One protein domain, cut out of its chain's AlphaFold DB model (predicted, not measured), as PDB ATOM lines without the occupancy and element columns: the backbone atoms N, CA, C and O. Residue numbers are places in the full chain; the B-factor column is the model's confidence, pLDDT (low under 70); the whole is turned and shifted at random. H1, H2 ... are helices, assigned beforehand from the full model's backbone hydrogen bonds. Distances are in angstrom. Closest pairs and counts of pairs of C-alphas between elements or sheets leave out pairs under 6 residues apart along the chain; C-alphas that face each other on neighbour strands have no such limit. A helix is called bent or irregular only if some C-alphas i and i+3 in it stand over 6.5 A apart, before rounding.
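AT A GLANCE: This is residues 95 to 208 of the 449 residues of the protein "Nuclear export mediator factor NEMF" of Clonorchis sinensis (UniProt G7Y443). Two long helices, H3 and H4, fold back on each other as a helical hairpin and cross near their middles as a skewed X. H1 crosses H4 on the side away from H3, and the short H2 packs between the end of H1 and the start of H3, which closes a ring of four contacts. H4 runs along the longest axis, and the turn between H3 and H4, with residues 169 to 179, sticks out. The printed part has 114 residues with four named helices in the order H1, H2, H3, H4 and no named strand, and its class is all helix. It is compact, with a radius of gyration of the C-alphas of 15.1 A, yet elongated, with spans of 49 by 32 by 21 A.

HOW THE PARTS SIT: H1, residues 102 to 116, touches H2, residues 135 to 143, with its residues 112 to 116 alone; the closest C-alphas, of Leu 116 and Val 135, are 6.8 A apart. They run opposite ways at a steep tilt of 50 degrees. H2 touches H3, residues 147 to 170, at residues 147 to 154 of H3 alone, opposite ways at a steep tilt of 46 degrees; the closest C-alphas are those of Ser 140 and Val 150, 5.9 A apart. H3 and H4, residues 177 to 207, form a helical hairpin and touch, opposite ways at a steep tilt of 42 degrees, with the closest C-alphas at Ala 157 and His 191, 4.8 A apart. H4 touches H3 with residues 184 to 196 alone. H4 touches H1 with residues 185 to 194 alone, opposite ways at a steep tilt of 50 degrees; the closest C-alphas, of Cys 109 and Ala 189, are 5.5 A apart. The helix packing is mostly crossed, with no touching pair at a shallow tilt. H1 and H3 are apart, and so are H2 and H4. Every O i to N i+4 pair is within hydrogen-bond range in H2, against 9 of 11 in H1, 19 of 20 in H3 and 25 of 27 in H4.

IN THESE COORDINATES: H1 begins at C-alpha 102, (-144.027, 189.337, 5.367), and is 22.0 A long; it is irregular, but only just, with C-alphas 103 and 106 6.7 A apart. H2 is 12.1 A long. H3 begins at C-alpha 147, (-164.597, 189.638, 19.846), and is 35.1 A long. H4 is 46.6 A long and ends at C-alpha 207, (-157.391, 174.513, 1.440).

THE WHOLE: The C-alphas of Pro 174 and Gly 207, the two farthest apart, are 50.1 A apart. The printed part has no cut. The link from H1 to H2, residues 117 to 134, is long, and within it residues 119 to 120 pair with residues 133 to 134, parallel. The link from H2 to H3 is tight and that from H3 to H4 short. The mean pLDDT of the printed part is 79.1, with values under 70 at residues 95 to 104, 125 to 130, 167 to 175 and 204 to 208.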
ATOM      1  N   CYS A  95    -153.375 197.212   4.732       63.94
ATOM      2  CA  CYS A  95    -152.440 196.501   5.599       63.94
ATOM      3  C   CYS A  95    -152.769 195.005   5.790       63.94
ATOM      4  O   CYS A  95    -151.882 194.231   6.128       63.94
ATOM      5  N   LEU A  96    -154.015 194.581   5.560       67.31
ATOM      6  CA  LEU A  96    -154.446 193.180   5.640       67.31
ATOM      7  C   LEU A  96    -154.526 192.486   4.274       67.31
ATOM      8  O   LEU A  96    -154.772 191.281   4.211       67.31
ATOM      9  N   GLN A  97    -154.337 193.215   3.174       67.31
ATOM     10  CA  GLN A  97    -154.187 192.599   1.855       67.31
ATOM     11  C   GLN A  97    -152.829 191.873   1.823       67.31
ATOM     12  O   GLN A  97    -151.905 192.303   2.496       67.31
ATOM     13  N   GLY A  98    -152.682 190.742   1.125       62.19
ATOM     14  CA  GLY A  98    -151.367 190.083   0.996       62.19
ATOM     15  C   GLY A  98    -150.751 189.511   2.289       62.19
ATOM     16  O   GLY A  98    -149.538 189.389   2.375       62.19
ATOM     17  N   LEU A  99    -151.564 189.108   3.279       60.91
ATOM     18  CA  LEU A  99    -151.136 188.459   4.541       60.91
ATOM     19  C   LEU A  99    -150.086 187.317   4.449       60.91
ATOM     20  O   LEU A  99    -149.375 187.106   5.444       60.91
ATOM     21  N   PRO A 100    -149.981 186.540   3.349       59.44
ATOM     22  CA  PRO A 100    -148.902 185.566   3.191       59.44
ATOM     23  C   PRO A 100    -147.513 186.212   3.138       59.44
ATOM     24  O   PRO A 100    -146.575 185.637   3.688       59.44
ATOM     25  N   ASP A 101    -147.394 187.411   2.568       62.91
ATOM     26  CA  ASP A 101    -146.121 188.094   2.356       62.91
ATOM     27  C   ASP A 101    -145.727 188.893   3.613       62.91
ATOM     28  O   ASP A 101    -146.497 189.708   4.123       62.91
ATOM     29  N   ASP A 102    -144.508 188.686   4.130       61.72
ATOM     30  CA  ASP A 102    -144.027 189.337   5.367       61.72
ATOM     31  C   ASP A 102    -143.996 190.882   5.278       61.72
ATOM     32  O   ASP A 102    -143.957 191.569   6.299       61.72
ATOM     33  N   ILE A 103    -144.077 191.435   4.062       58.00
ATOM     34  CA  ILE A 103    -143.995 192.868   3.737       58.00
ATOM     35  C   ILE A 103    -145.124 193.678   4.404       58.00
ATOM     36  O   ILE A 103    -144.917 194.829   4.790       58.00
ATOM     37  N   ASN A 104    -146.305 193.080   4.606       64.31
ATOM     38  CA  ASN A 104    -147.485 193.820   5.071       64.31
ATOM     39  C   ASN A 104    -147.641 193.862   6.601       64.31
ATOM     40  O   ASN A 104    -148.454 194.629   7.123       64.31
ATOM     41  N   ILE A 105    -146.807 193.124   7.341       73.19
ATOM     42  CA  ILE A 105    -146.835 193.070   8.812       73.19
ATOM     43  C   ILE A 105    -146.486 194.433   9.418       73.19
ATOM     44  O   ILE A 105    -147.160 194.885  10.343       73.19
ATOM     45  N   ASP A 106    -145.495 195.129   8.860       78.62
ATOM     46  CA  ASP A 106    -145.055 196.438   9.352       78.62
ATOM     47  C   ASP A 106    -146.147 197.507   9.223       78.62
ATOM     48  O   ASP A 106    -146.293 198.366  10.098       78.62
ATOM     49  N   GLY A 107    -146.951 197.442   8.159       78.94
ATOM     50  CA  GLY A 107    -148.091 198.336   7.954       78.94
ATOM     51  C   GLY A 107    -149.176 198.135   9.013       78.94
ATOM     52  O   GLY A 107    -149.656 199.107   9.604       78.94
ATOM     53  N   VAL A 108    -149.525 196.875   9.309       81.00
ATOM     54  CA  VAL A 108    -150.493 196.555  10.373       81.00
ATOM     55  C   VAL A 108    -149.933 196.950  11.739       81.00
ATOM     56  O   VAL A 108    -150.646 197.568  12.525       81.00
ATOM     57  N   CYS A 109    -148.657 196.669  12.012       86.50
ATOM     58  CA  CYS A 109    -147.994 197.051  13.259       86.50
ATOM     59  C   CYS A 109    -148.050 198.566  13.487       86.50
ATOM     60  O   CYS A 109    -148.435 198.993  14.573       86.50
ATOM     61  N   LYS A 110    -147.751 199.386  12.469       85.75
ATOM     62  CA  LYS A 110    -147.867 200.856  12.550       85.75
ATOM     63  C   LYS A 110    -149.297 201.315  12.831       85.75
ATOM     64  O   LYS A 110    -149.502 202.208  13.652       85.75
ATOM     65  N   ARG A 111    -150.293 200.695  12.187       85.56
ATOM     66  CA  ARG A 111    -151.712 201.005  12.429       85.56
ATOM     67  C   ARG A 111    -152.126 200.656  13.857       85.56
ATOM     68  O   ARG A 111    -152.753 201.477  14.516       85.56
ATOM     69  N   VAL A 112    -151.753 199.469  14.337       88.50
ATOM     70  CA  VAL A 112    -152.015 199.034  15.715       88.50
ATOM     71  C   VAL A 112    -151.331 199.970  16.703       88.50
ATOM     72  O   VAL A 112    -151.984 200.403  17.640       88.50
ATOM     73  N   LEU A 113    -150.067 200.337  16.470       89.81
ATOM     74  CA  LEU A 113    -149.313 201.271  17.309       89.81
ATOM     75  C   LEU A 113    -150.027 202.611  17.493       89.81
ATOM     76  O   LEU A 113    -150.229 203.016  18.633       89.81
ATOM     77  N   GLY A 114    -150.484 203.244  16.406       87.31
ATOM     78  CA  GLY A 114    -151.233 204.504  16.499       87.31
ATOM     79  C   GLY A 114    -152.543 204.371  17.286       87.31
ATOM     80  O   GLY A 114    -152.963 205.297  17.967       87.31
ATOM     81  N   LEU A 115    -153.162 203.189  17.259       87.12
ATOM     82  CA  LEU A 115    -154.348 202.875  18.054       87.12
ATOM     83  C   LEU A 115    -154.028 202.627  19.542       87.12
ATOM     84  O   LEU A 115    -154.900 202.816  20.393       87.12
ATOM     85  N   LEU A 116    -152.802 202.207  19.885       88.38
ATOM     86  CA  LEU A 116    -152.404 201.962  21.278       88.38
ATOM     87  C   LEU A 116    -152.267 203.261  22.083       88.38
ATOM     88  O   LEU A 116    -152.420 203.230  23.305       88.38
ATOM     89  N   ASP A 117    -152.003 204.389  21.421       84.69
ATOM     90  CA  ASP A 117    -151.881 205.701  22.066       84.69
ATOM     91  C   ASP A 117    -153.207 206.183  22.671       84.69
ATOM     92  O   ASP A 117    -153.219 206.792  23.739       84.69
ATOM     93  N   GLU A 118    -154.331 205.819  22.052       85.38
ATOM     94  CA  GLU A 118    -155.688 206.138  22.517       85.38
ATOM     95  C   GLU A 118    -156.297 205.038  23.408       85.38
ATOM     96  O   GLU A 118    -157.469 205.105  23.801       85.38
ATOM     97  N   ALA A 119    -155.525 203.995  23.726       87.56
ATOM     98  CA  ALA A 119    -156.018 202.805  24.400       87.56
ATOM     99  C   ALA A 119    -155.379 202.572  25.770       87.56
ATOM    100  O   ALA A 119    -154.184 202.766  26.001       87.56
ATOM    101  N   LYS A 120    -156.195 202.039  26.683       87.00
ATOM    102  CA  LYS A 120    -155.746 201.518  27.972       87.00
ATOM    103  C   LYS A 120    -155.234 200.087  27.809       87.00
ATOM    104  O   LYS A 120    -155.983 199.206  27.371       87.00
ATOM    105  N   GLY A 121    -153.986 199.850  28.209       85.94
ATOM    106  CA  GLY A 121    -153.320 198.554  28.092       85.94
ATOM    107  C   GLY A 121    -152.224 198.326  29.142       85.94
ATOM    108  O   GLY A 121    -152.144 199.074  30.116       85.94
ATOM    109  N   PRO A 122    -151.379 197.294  28.963       82.88
ATOM    110  CA  PRO A 122    -150.276 196.959  29.875       82.88
ATOM    111  C   PRO A 122    -149.238 198.075  30.066       82.88
ATOM    112  O   PRO A 122    -148.521 198.066  31.059       82.88
ATOM    113  N   TRP A 123    -149.176 199.027  29.132       84.19
ATOM    114  CA  TRP A 123    -148.338 200.228  29.188       84.19
ATOM    115  C   TRP A 123    -148.902 201.326  30.106       84.19
ATOM    116  O   TRP A 123    -148.213 202.290  30.412       84.19
ATOM    117  N   CYS A 124    -150.147 201.219  30.575       80.94
ATOM    118  CA  CYS A 124    -150.734 202.212  31.473       80.94
ATOM    119  C   CYS A 124    -150.460 201.857  32.950       80.94
ATOM    120  O   CYS A 124    -150.734 200.724  33.363       80.94
ATOM    121  N   PRO A 125    -150.008 202.807  33.795       68.75
ATOM    122  CA  PRO A 125    -149.807 202.553  35.220       68.75
ATOM    123  C   PRO A 125    -151.128 202.213  35.927       68.75
ATOM    124  O   PRO A 125    -152.201 202.723  35.570       68.75
ATOM    125  N   ARG A 126    -151.058 201.340  36.946       58.84
ATOM    126  CA  ARG A 126    -152.220 200.912  37.745       58.84
ATOM    127  C   ARG A 126    -152.840 202.134  38.439       58.84
ATOM    128  O   ARG A 126    -152.240 202.681  39.352       58.84
ATOM    129  N   GLY A 127    -154.028 202.546  37.991       59.31
ATOM    130  CA  GLY A 127    -154.754 203.715  38.515       59.31
ATOM    131  C   GLY A 127    -154.939 204.878  37.528       59.31
ATOM    132  O   GLY A 127    -155.557 205.871  37.886       59.31
ATOM    133  N   SER A 128    -154.449 204.769  36.289       59.25
ATOM    134  CA  SER A 128    -154.576 205.830  35.274       59.25
ATOM    135  C   SER A 128    -155.932 205.871  34.536       59.25
ATOM    136  O   SER A 128    -156.562 204.831  34.290       59.25
ATOM    137  N   ASN A 129    -156.330 207.114  34.211       57.00
ATOM    138  CA  ASN A 129    -157.456 207.614  33.401       57.00
ATOM    139  C   ASN A 129    -158.589 206.619  33.091       57.00
ATOM    140  O   ASN A 129    -158.487 205.793  32.183       57.00
ATOM    141  N   GLU A 130    -159.732 206.787  33.767       61.97
ATOM    142  CA  GLU A 130    -161.007 206.119  33.437       61.97
ATOM    143  C   GLU A 130    -161.547 206.477  32.039       61.97
ATOM    144  O   GLU A 130    -162.391 205.760  31.509       61.97
ATOM    145  N   ALA A 131    -161.043 207.548  31.416       72.19
ATOM    146  CA  ALA A 131    -161.510 208.023  30.115       72.19
ATOM    147  C   ALA A 131    -161.076 207.148  28.917       72.19
ATOM    148  O   ALA A 131    -161.746 207.160  27.883       72.19
ATOM    149  N   LEU A 132    -159.975 206.390  29.024       80.31
ATOM    150  CA  LEU A 132    -159.440 205.602  27.904       80.31
ATOM    151  C   LEU A 132    -160.149 204.250  27.767       80.31
ATOM    152  O   LEU A 132    -160.346 203.515  28.739       80.31
ATOM    153  N   LYS A 133    -160.492 203.880  26.529       85.62
ATOM    154  CA  LYS A 133    -161.131 202.591  26.232       85.62
ATOM    155  C   LYS A 133    -160.113 201.446  26.371       85.62
ATOM    156  O   LYS A 133    -158.948 201.628  26.020       85.62
ATOM    157  N   PRO A 134    -160.528 200.245  26.816       88.69
ATOM    158  CA  PRO A 134    -159.657 199.071  26.793       88.69
ATOM    159  C   PRO A 134    -159.172 198.767  25.371       88.69
ATOM    160  O   PRO A 134    -159.986 198.773  24.442       88.69
ATOM    161  N   VAL A 135    -157.888 198.422  25.215       89.12
ATOM    162  CA  VAL A 135    -157.279 198.082  23.912       89.12
ATOM    163  C   VAL A 135    -158.095 197.051  23.127       89.12
ATOM    164  O   VAL A 135    -158.322 197.213  21.931       89.12
ATOM    165  N   GLN A 136    -158.652 196.050  23.812       89.38
ATOM    166  CA  GLN A 136    -159.498 195.022  23.203       89.38
ATOM    167  C   GLN A 136    -160.706 195.614  22.470       89.38
ATOM    168  O   GLN A 136    -161.037 195.168  21.373       89.38
ATOM    169  N   LYS A 137    -161.368 196.623  23.052       88.25
ATOM    170  CA  LYS A 137    -162.576 197.230  22.480       88.25
ATOM    171  C   LYS A 137    -162.246 198.030  21.222       88.25
ATOM    172  O   LYS A 137    -162.995 197.964  20.254       88.25
ATOM    173  N   LEU A 138    -161.129 198.750  21.248       88.38
ATOM    174  CA  LEU A 138    -160.680 199.610  20.157       88.38
ATOM    175  C   LEU A 138    -160.143 198.791  18.968       88.38
ATOM    176  O   LEU A 138    -160.527 199.029  17.826       88.38
ATOM    177  N   LEU A 139    -159.370 197.734  19.237       88.25
ATOM    178  CA  LEU A 139    -158.949 196.785  18.201       88.25
ATOM    179  C   LEU A 139    -160.135 195.974  17.645       88.25
ATOM    180  O   LEU A 139    -160.162 195.668  16.456       88.25
ATOM    181  N   SER A 140    -161.152 195.672  18.462       87.56
ATOM    182  CA  SER A 140    -162.358 194.971  17.987       87.56
ATOM    183  C   SER A 140    -163.170 195.800  16.996       87.56
ATOM    184  O   SER A 140    -163.715 195.236  16.047       87.56
ATOM    185  N   SER A 141    -163.243 197.122  17.190       84.75
ATOM    186  CA  SER A 141    -163.903 198.012  16.230       84.75
ATOM    187  C   SER A 141    -163.149 198.115  14.907       84.75
ATOM    188  O   SER A 141    -163.793 198.142  13.864       84.75
ATOM    189  N   GLU A 142    -161.815 198.122  14.943       83.38
ATOM    190  CA  GLU A 142    -160.999 198.259  13.734       83.38
ATOM    191  C   GLU A 142    -161.022 196.980  12.885       83.38
ATOM    192  O   GLU A 142    -161.315 197.013  11.694       83.38
ATOM    193  N   PHE A 143    -160.752 195.826  13.501       79.44
ATOM    194  CA  PHE A 143    -160.464 194.598  12.756       79.44
ATOM    195  C   PHE A 143    -161.693 193.734  12.437       79.44
ATOM    196  O   PHE A 143    -161.603 192.854  11.591       79.44
ATOM    197  N   SER A 144    -162.848 193.954  13.078       79.31
ATOM    198  CA  SER A 144    -164.138 193.287  12.784       79.31
ATOM    199  C   SER A 144    -164.164 191.737  12.715       79.31
ATOM    200  O   SER A 144    -165.217 191.171  12.429       79.31
ATOM    201  N   TYR A 145    -163.090 191.019  13.071       79.12
ATOM    202  CA  TYR A 145    -162.995 189.542  13.066       79.12
ATOM    203  C   TYR A 145    -163.700 188.836  14.246       79.12
ATOM    204  O   TYR A 145    -163.458 187.663  14.530       79.12
ATOM    205  N   GLY A 146    -164.587 189.542  14.949       82.62
ATOM    206  CA  GLY A 146    -165.282 189.044  16.133       82.62
ATOM    207  C   GLY A 146    -164.472 189.194  17.424       82.62
ATOM    208  O   GLY A 146    -163.244 189.108  17.449       82.62
ATOM    209  N   GLN A 147    -165.191 189.407  18.528       87.88
ATOM    210  CA  GLN A 147    -164.597 189.638  19.846       87.88
ATOM    211  C   GLN A 147    -163.668 188.497  20.309       87.88
ATOM    212  O   GLN A 147    -162.573 188.810  20.777       87.88
ATOM    213  N   PRO A 148    -164.010 187.197  20.150       89.69
ATOM    214  CA  PRO A 148    -163.133 186.118  20.607       89.69
ATOM    215  C   PRO A 148    -161.764 186.098  19.914       89.69
ATOM    216  O   PRO A 148    -160.746 185.872  20.570       89.69
ATOM    217  N   CYS A 149    -161.721 186.388  18.613       89.94
ATOM    218  CA  CYS A 149    -160.481 186.454  17.840       89.94
ATOM    219  C   CYS A 149    -159.561 187.572  18.355       89.94
ATOM    220  O   CYS A 149    -158.395 187.339  18.682       89.94
ATOM    221  N   VAL A 150    -160.104 188.783  18.499       91.44
ATOM    222  CA  VAL A 150    -159.331 189.947  18.954       91.44
ATOM    223  C   VAL A 150    -158.877 189.775  20.401       91.44
ATOM    224  O   VAL A 150    -157.729 190.074  20.726       91.44
ATOM    225  N   GLU A 151    -159.736 189.243  21.269       92.44
ATOM    226  CA  GLU A 151    -159.392 188.960  22.662       92.44
ATOM    227  C   GLU A 151    -158.270 187.918  22.776       92.44
ATOM    228  O   GLU A 151    -157.365 188.079  23.598       92.44
ATOM    229  N   HIS A 152    -158.292 186.885  21.930       92.06
ATOM    230  CA  HIS A 152    -157.231 185.885  21.868       92.06
ATOM    231  C   HIS A 152    -155.882 186.528  21.527       92.06
ATOM    232  O   HIS A 152    -154.915 186.349  22.268       92.06
ATOM    233  N   CYS A 153    -155.843 187.339  20.465       92.81
ATOM    234  CA  CYS A 153    -154.632 188.041  20.040       92.81
ATOM    235  C   CYS A 153    -154.132 189.004  21.130       92.81
ATOM    236  O   CYS A 153    -152.948 189.011  21.463       92.81
ATOM    237  N   CYS A 154    -155.042 189.755  21.761       92.75
ATOM    238  CA  CYS A 154    -154.712 190.660  22.864       92.75
ATOM    239  C   CYS A 154    -154.132 189.926  24.080       92.75
ATOM    240  O   CYS A 154    -153.261 190.465  24.763       92.75
ATOM    241  N   ARG A 155    -154.631 188.720  24.387       92.44
ATOM    242  CA  ARG A 155    -154.150 187.914  25.517       92.44
ATOM    243  C   ARG A 155    -152.748 187.377  25.254       92.44
ATOM    244  O   ARG A 155    -151.902 187.513  26.134       92.44
ATOM    245  N   LEU A 156    -152.487 186.858  24.054       91.75
ATOM    246  CA  LEU A 156    -151.147 186.409  23.658       91.75
ATOM    247  C   LEU A 156    -150.135 187.561  23.687       91.75
ATOM    248  O   LEU A 156    -149.064 187.419  24.273       91.75
ATOM    249  N   ALA A 157    -150.510 188.727  23.151       92.25
ATOM    250  CA  ALA A 157    -149.677 189.926  23.210       92.25
ATOM    251  C   ALA A 157    -149.397 190.371  24.655       92.25
ATOM    252  O   ALA A 157    -148.262 190.681  25.006       92.25
ATOM    253  N   ASN A 158    -150.409 190.340  25.529       91.19
ATOM    254  CA  ASN A 158    -150.224 190.677  26.940       91.19
ATOM    255  C   ASN A 158    -149.295 189.680  27.653       91.19
ATOM    256  O   ASN A 158    -148.434 190.097  28.416       91.19
ATOM    257  N   MET A 159    -149.425 188.375  27.397       89.62
ATOM    258  CA  MET A 159    -148.528 187.366  27.976       89.62
ATOM    259  C   MET A 159    -147.068 187.603  27.575       89.62
ATOM    260  O   MET A 159    -146.200 187.557  28.445       89.62
ATOM    261  N   ALA A 160    -146.820 187.917  26.300       88.44
ATOM    262  CA  ALA A 160    -145.485 188.219  25.789       88.44
ATOM    263  C   ALA A 160    -144.880 189.473  26.444       88.44
ATOM    264  O   ALA A 160    -143.761 189.438  26.956       88.44
ATOM    265  N   VAL A 161    -145.654 190.557  26.538       88.56
ATOM    266  CA  VAL A 161    -145.219 191.785  27.221       88.56
ATOM    267  C   VAL A 161    -144.937 191.534  28.706       88.56
ATOM    268  O   VAL A 161    -143.938 192.013  29.234       88.56
ATOM    269  N   GLN A 162    -145.773 190.752  29.396       86.00
ATOM    270  CA  GLN A 162    -145.558 190.417  30.808       86.00
ATOM    271  C   GLN A 162    -144.286 189.587  31.027       86.00
ATOM    272  O   GLN A 162    -143.634 189.756  32.059       86.00
ATOM    273  N   SER A 163    -143.907 188.708  30.091       83.25
ATOM    274  CA  SER A 163    -142.603 188.037  30.154       83.25
ATOM    275  C   SER A 163    -141.446 189.017  29.970       83.25
ATOM    276  O   SER A 163    -140.529 188.995  30.786       83.25
ATOM    277  N   THR A 164    -141.519 189.927  28.994       79.69
ATOM    278  CA  THR A 164    -140.477 190.941  28.757       79.69
ATOM    279  C   THR A 164    -140.299 191.861  29.968       79.69
ATOM    280  O   THR A 164    -139.176 192.122  30.398       79.69
ATOM    281  N   LEU A 165    -141.401 192.283  30.597       78.00
ATOM    282  CA  LEU A 165    -141.379 193.109  31.806       78.00
ATOM    283  C   LEU A 165    -140.688 192.410  32.984       78.00
ATOM    284  O   LEU A 165    -139.899 193.044  33.684       78.00
ATOM    285  N   LYS A 166    -140.942 191.111  33.189       77.19
ATOM    286  CA  LYS A 166    -140.282 190.324  34.245       77.19
ATOM    287  C   LYS A 166    -138.775 190.209  34.019       77.19
ATOM    288  O   LYS A 166    -138.028 190.376  34.974       77.19
ATOM    289  N   THR A 167    -138.344 189.976  32.781       68.62
ATOM    290  CA  THR A 167    -136.919 189.888  32.423       68.62
ATOM    291  C   THR A 167    -136.209 191.239  32.565       68.62
ATOM    292  O   THR A 167    -135.110 191.306  33.106       68.62
ATOM    293  N   SER A 168    -136.869 192.339  32.186       63.50
ATOM    294  CA  SER A 168    -136.319 193.694  32.361       63.50
ATOM    295  C   SER A 168    -136.186 194.117  33.830       63.50
ATOM    296  O   SER A 168    -135.325 194.916  34.161       63.50
ATOM    297  N   ALA A 169    -137.008 193.573  34.739       61.19
ATOM    298  CA  ALA A 169    -136.915 193.873  36.171       61.19
ATOM    299  C   ALA A 169    -135.697 193.215  36.848       61.19
ATOM    300  O   ALA A 169    -135.298 193.633  37.933       61.19
ATOM    301  N   THR A 170    -135.118 192.183  36.229       59.56
ATOM    302  CA  THR A 170    -133.886 191.525  36.690       59.56
ATOM    303  C   THR A 170    -132.610 192.178  36.153       59.56
ATOM    304  O   THR A 170    -131.543 191.983  36.731       59.56
ATOM    305  N   GLU A 171    -132.706 192.975  35.089       59.34
ATOM    306  CA  GLU A 171    -131.584 193.689  34.478       59.34
ATOM    307  C   GLU A 171    -131.641 195.168  34.899       59.34
ATOM    308  O   GLU A 171    -132.431 195.943  34.373       59.34
ATOM    309  N   ASN A 172    -130.822 195.575  35.879       54.25
ATOM    310  CA  ASN A 172    -130.734 196.959  36.383       54.25
ATOM    311  C   ASN A 172    -130.094 197.919  35.354       54.25
ATOM    312  O   ASN A 172    -129.033 198.494  35.604       54.25
ATOM    313  N   VAL A 173    -130.707 198.085  34.184       60.34
ATOM    314  CA  VAL A 173    -130.296 199.069  33.177       60.34
ATOM    315  C   VAL A 173    -131.140 200.337  33.364       60.34
ATOM    316  O   VAL A 173    -132.369 200.242  33.363       60.34
ATOM    317  N   PRO A 174    -130.531 201.527  33.531       57.88
ATOM    318  CA  PRO A 174    -131.264 202.787  33.559       57.88
ATOM    319  C   PRO A 174    -131.744 203.114  32.140       57.88
ATOM    320  O   PRO A 174    -131.027 203.728  31.355       57.88
ATOM    321  N   VAL A 175    -132.940 202.643  31.795       64.75
ATOM    322  CA  VAL A 175    -133.651 202.999  30.560       64.75
ATOM    323  C   VAL A 175    -134.623 204.132  30.882       64.75
ATOM    324  O   VAL A 175    -135.264 204.101  31.933       64.75
ATOM    325  N   ASP A 176    -134.720 205.127  29.996       77.44
ATOM    326  CA  ASP A 176    -135.727 206.187  30.093       77.44
ATOM    327  C   ASP A 176    -137.141 205.571  30.112       77.44
ATOM    328  O   ASP A 176    -137.442 204.640  29.359       77.44
ATOM    329  N   GLU A 177    -138.016 206.060  30.990       76.62
ATOM    330  CA  GLU A 177    -139.374 205.523  31.138       76.62
ATOM    331  C   GLU A 177    -140.207 205.739  29.864       76.62
ATOM    332  O   GLU A 177    -141.056 204.907  29.533       76.62
ATOM    333  N   GLU A 178    -139.937 206.803  29.096       79.19
ATOM    334  CA  GLU A 178    -140.599 207.036  27.805       79.19
ATOM    335  C   GLU A 178    -140.186 206.002  26.745       79.19
ATOM    336  O   GLU A 178    -141.045 205.432  26.060       79.19
ATOM    337  N   ASP A 179    -138.893 205.685  26.654       82.50
ATOM    338  CA  ASP A 179    -138.376 204.668  25.732       82.50
ATOM    339  C   ASP A 179    -138.864 203.268  26.112       82.50
ATOM    340  O   ASP A 179    -139.264 202.474  25.253       82.50
ATOM    341  N   ARG A 180    -138.929 202.981  27.415       81.75
ATOM    342  CA  ARG A 180    -139.495 201.734  27.936       81.75
ATOM    343  C   ARG A 180    -140.972 201.591  27.568       81.75
ATOM    344  O   ARG A 180    -141.406 200.522  27.133       81.75
ATOM    345  N   LEU A 181    -141.753 202.663  27.714       83.25
ATOM    346  CA  LEU A 181    -143.171 202.688  27.359       83.25
ATOM    347  C   LEU A 181    -143.381 202.432  25.863       83.25
ATOM    348  O   LEU A 181    -144.271 201.667  25.473       83.25
ATOM    349  N   ARG A 182    -142.547 203.057  25.030       86.00
ATOM    350  CA  ARG A 182    -142.553 202.868  23.581       86.00
ATOM    351  C   ARG A 182    -142.235 201.423  23.205       86.00
ATOM    352  O   ARG A 182    -142.981 200.832  22.425       86.00
ATOM    353  N   GLN A 183    -141.209 200.827  23.810       87.31
ATOM    354  CA  GLN A 183    -140.835 199.434  23.560       87.31
ATOM    355  C   GLN A 183    -141.966 198.459  23.917       87.31
ATOM    356  O   GLN A 183    -142.282 197.565  23.135       87.31
ATOM    357  N   ILE A 184    -142.653 198.675  25.046       88.06
ATOM    358  CA  ILE A 184    -143.810 197.858  25.449       88.06
ATOM    359  C   ILE A 184    -144.931 197.916  24.402       88.06
ATOM    360  O   ILE A 184    -145.537 196.889  24.085       88.06
ATOM    361  N   LYS A 185    -145.231 199.108  23.869       89.38
ATOM    362  CA  LYS A 185    -146.248 199.284  22.822       89.38
ATOM    363  C   LYS A 185    -145.838 198.596  21.518       89.38
ATOM    364  O   LYS A 185    -146.665 197.914  20.913       89.38
ATOM    365  N   GLU A 186    -144.578 198.732  21.107       89.94
ATOM    366  CA  GLU A 186    -144.030 198.073  19.914       89.94
ATOM    367  C   GLU A 186    -144.075 196.547  20.028       89.94
ATOM    368  O   GLU A 186    -144.550 195.875  19.109       89.94
ATOM    369  N   ASP A 187    -143.670 195.993  21.170       89.69
ATOM    370  CA  ASP A 187    -143.730 194.556  21.423       89.69
ATOM    371  C   ASP A 187    -145.172 194.048  21.459       89.69
ATOM    372  O   ASP A 187    -145.475 193.010  20.864       89.69
ATOM    373  N   TYR A 188    -146.086 194.786  22.097       92.44
ATOM    374  CA  TYR A 188    -147.504 194.436  22.104       92.44
ATOM    375  C   TYR A 188    -148.081 194.395  20.685       92.44
ATOM    376  O   TYR A 188    -148.753 193.428  20.322       92.44
ATOM    377  N   ALA A 189    -147.806 195.422  19.875       91.44
ATOM    378  CA  ALA A 189    -148.297 195.512  18.506       91.44
ATOM    379  C   ALA A 189    -147.769 194.355  17.647       91.44
ATOM    380  O   ALA A 189    -148.560 193.674  16.996       91.44
ATOM    381  N   LYS A 190    -146.462 194.064  17.715       90.31
ATOM    382  CA  LYS A 190    -145.840 192.942  16.993       90.31
ATOM    383  C   LYS A 190    -146.495 191.608  17.347       90.31
ATOM    384  O   LYS A 190    -146.949 190.891  16.457       90.31
ATOM    385  N   HIS A 191    -146.614 191.291  18.638       91.25
ATOM    386  CA  HIS A 191    -147.203 190.021  19.071       91.25
ATOM    387  C   HIS A 191    -148.694 189.919  18.733       91.25
ATOM    388  O   HIS A 191    -149.164 188.839  18.373       91.25
ATOM    389  N   PHE A 192    -149.439 191.027  18.804       91.62
ATOM    390  CA  PHE A 192    -150.838 191.062  18.384       91.62
ATOM    391  C   PHE A 192    -150.982 190.745  16.891       91.62
ATOM    392  O   PHE A 192    -151.776 189.880  16.521       91.62
ATOM    393  N   VAL A 193    -150.195 191.407  16.035       89.19
ATOM    394  CA  VAL A 193    -150.247 191.213  14.579       89.19
ATOM    395  C   VAL A 193    -149.793 189.810  14.189       89.19
ATOM    396  O   VAL A 193    -150.438 189.177  13.357       89.19
ATOM    397  N   MET A 194    -148.746 189.278  14.825       87.06
ATOM    398  CA  MET A 194    -148.308 187.896  14.603       87.06
ATOM    399  C   MET A 194    -149.389 186.886  14.998       87.06
ATOM    400  O   MET A 194    -149.659 185.954  14.242       87.06
ATOM    401  N   ALA A 195    -150.045 187.074  16.147       89.12
ATOM    402  CA  ALA A 195    -151.150 186.216  16.569       89.12
ATOM    403  C   ALA A 195    -152.322 186.263  15.575       89.12
ATOM    404  O   ALA A 195    -152.851 185.216  15.199       89.12
ATOM    405  N   LEU A 196    -152.684 187.461  15.105       87.50
ATOM    406  CA  LEU A 196    -153.739 187.649  14.112       87.50
ATOM    407  C   LEU A 196    -153.377 186.981  12.779       87.50
ATOM    408  O   LEU A 196    -154.179 186.220  12.241       87.50
ATOM    409  N   ARG A 197    -152.155 187.202  12.274       84.12
ATOM    410  CA  ARG A 197    -151.647 186.575  11.045       84.12
ATOM    411  C   ARG A 197    -151.682 185.056  11.146       84.12
ATOM    412  O   ARG A 197    -152.215 184.412  10.250       84.12
ATOM    413  N   ASN A 198    -151.176 184.487  12.237       83.81
ATOM    414  CA  ASN A 198    -151.162 183.040  12.441       83.81
ATOM    415  C   ASN A 198    -152.573 182.449  12.419       83.81
ATOM    416  O   ASN A 198    -152.785 181.398  11.822       83.81
ATOM    417  N   LEU A 199    -153.548 183.137  13.018       84.81
ATOM    418  CA  LEU A 199    -154.938 182.694  13.008       84.81
ATOM    419  C   LEU A 199    -155.554 182.746  11.599       84.81
ATOM    420  O   LEU A 199    -156.208 181.795  11.173       84.81
ATOM    421  N   LEU A 200    -155.334 183.841  10.867       80.75
ATOM    422  CA  LEU A 200    -155.867 184.019   9.512       80.75
ATOM    423  C   LEU A 200    -155.200 183.068   8.504       80.75
ATOM    424  O   LEU A 200    -155.885 182.481   7.668       80.75
ATOM    425  N   LEU A 201    -153.888 182.843   8.614       78.06
ATOM    426  CA  LEU A 201    -153.166 181.870   7.791       78.06
ATOM    427  C   LEU A 201    -153.566 180.433   8.123       78.06
ATOM    428  O   LEU A 201    -153.732 179.631   7.208       78.06
ATOM    429  N   ALA A 202    -153.788 180.110   9.400       76.19
ATOM    430  CA  ALA A 202    -154.312 178.803   9.786       76.19
ATOM    431  C   ALA A 202    -155.687 178.531   9.158       76.19
ATOM    432  O   ALA A 202    -155.988 177.387   8.838       76.19
ATOM    433  N   ALA A 203    -156.509 179.563   8.935       71.00
ATOM    434  CA  ALA A 203    -157.756 179.429   8.182       71.00
ATOM    435  C   ALA A 203    -157.517 179.222   6.673       71.00
ATOM    436  O   ALA A 203    -158.226 178.442   6.042       71.00
ATOM    437  N   TYR A 204    -156.527 179.912   6.098       67.12
ATOM    438  CA  TYR A 204    -156.229 179.894   4.660       67.12
ATOM    439  C   TYR A 204    -155.561 178.588   4.188       67.12
ATOM    440  O   TYR A 204    -155.916 178.044   3.145       67.12
ATOM    441  N   LEU A 205    -154.629 178.042   4.974       63.66
ATOM    442  CA  LEU A 205    -153.837 176.853   4.617       63.66
ATOM    443  C   LEU A 205    -154.626 175.533   4.668       63.66
ATOM    444  O   LEU A 205    -154.166 174.521   4.143       63.66
ATOM    445  N   VAL A 206    -155.837 175.545   5.232       58.69
ATOM    446  CA  VAL A 206    -156.773 174.403   5.265       58.69
ATOM    447  C   VAL A 206    -157.228 173.971   3.859       58.69
ATOM    448  O   VAL A 206    -157.752 172.874   3.692       58.69
ATOM    449  N   GLY A 207    -157.016 174.802   2.830       50.91
ATOM    450  CA  GLY A 207    -157.391 174.513   1.440       50.91
ATOM    451  C   GLY A 207    -156.248 174.113   0.497       50.91
ATOM    452  O   GLY A 207    -156.511 173.904  -0.683       50.91
ATOM    453  N   THR A 208    -155.000 174.037   0.969       53.12
ATOM    454  CA  THR A 208    -153.831 173.680   0.137       53.12
ATOM    455  C   THR A 208    -153.382 172.247   0.427       53.12
ATOM    456  O   THR A 208    -153.444 171.844   1.584       53.12
TER     457      THR A 208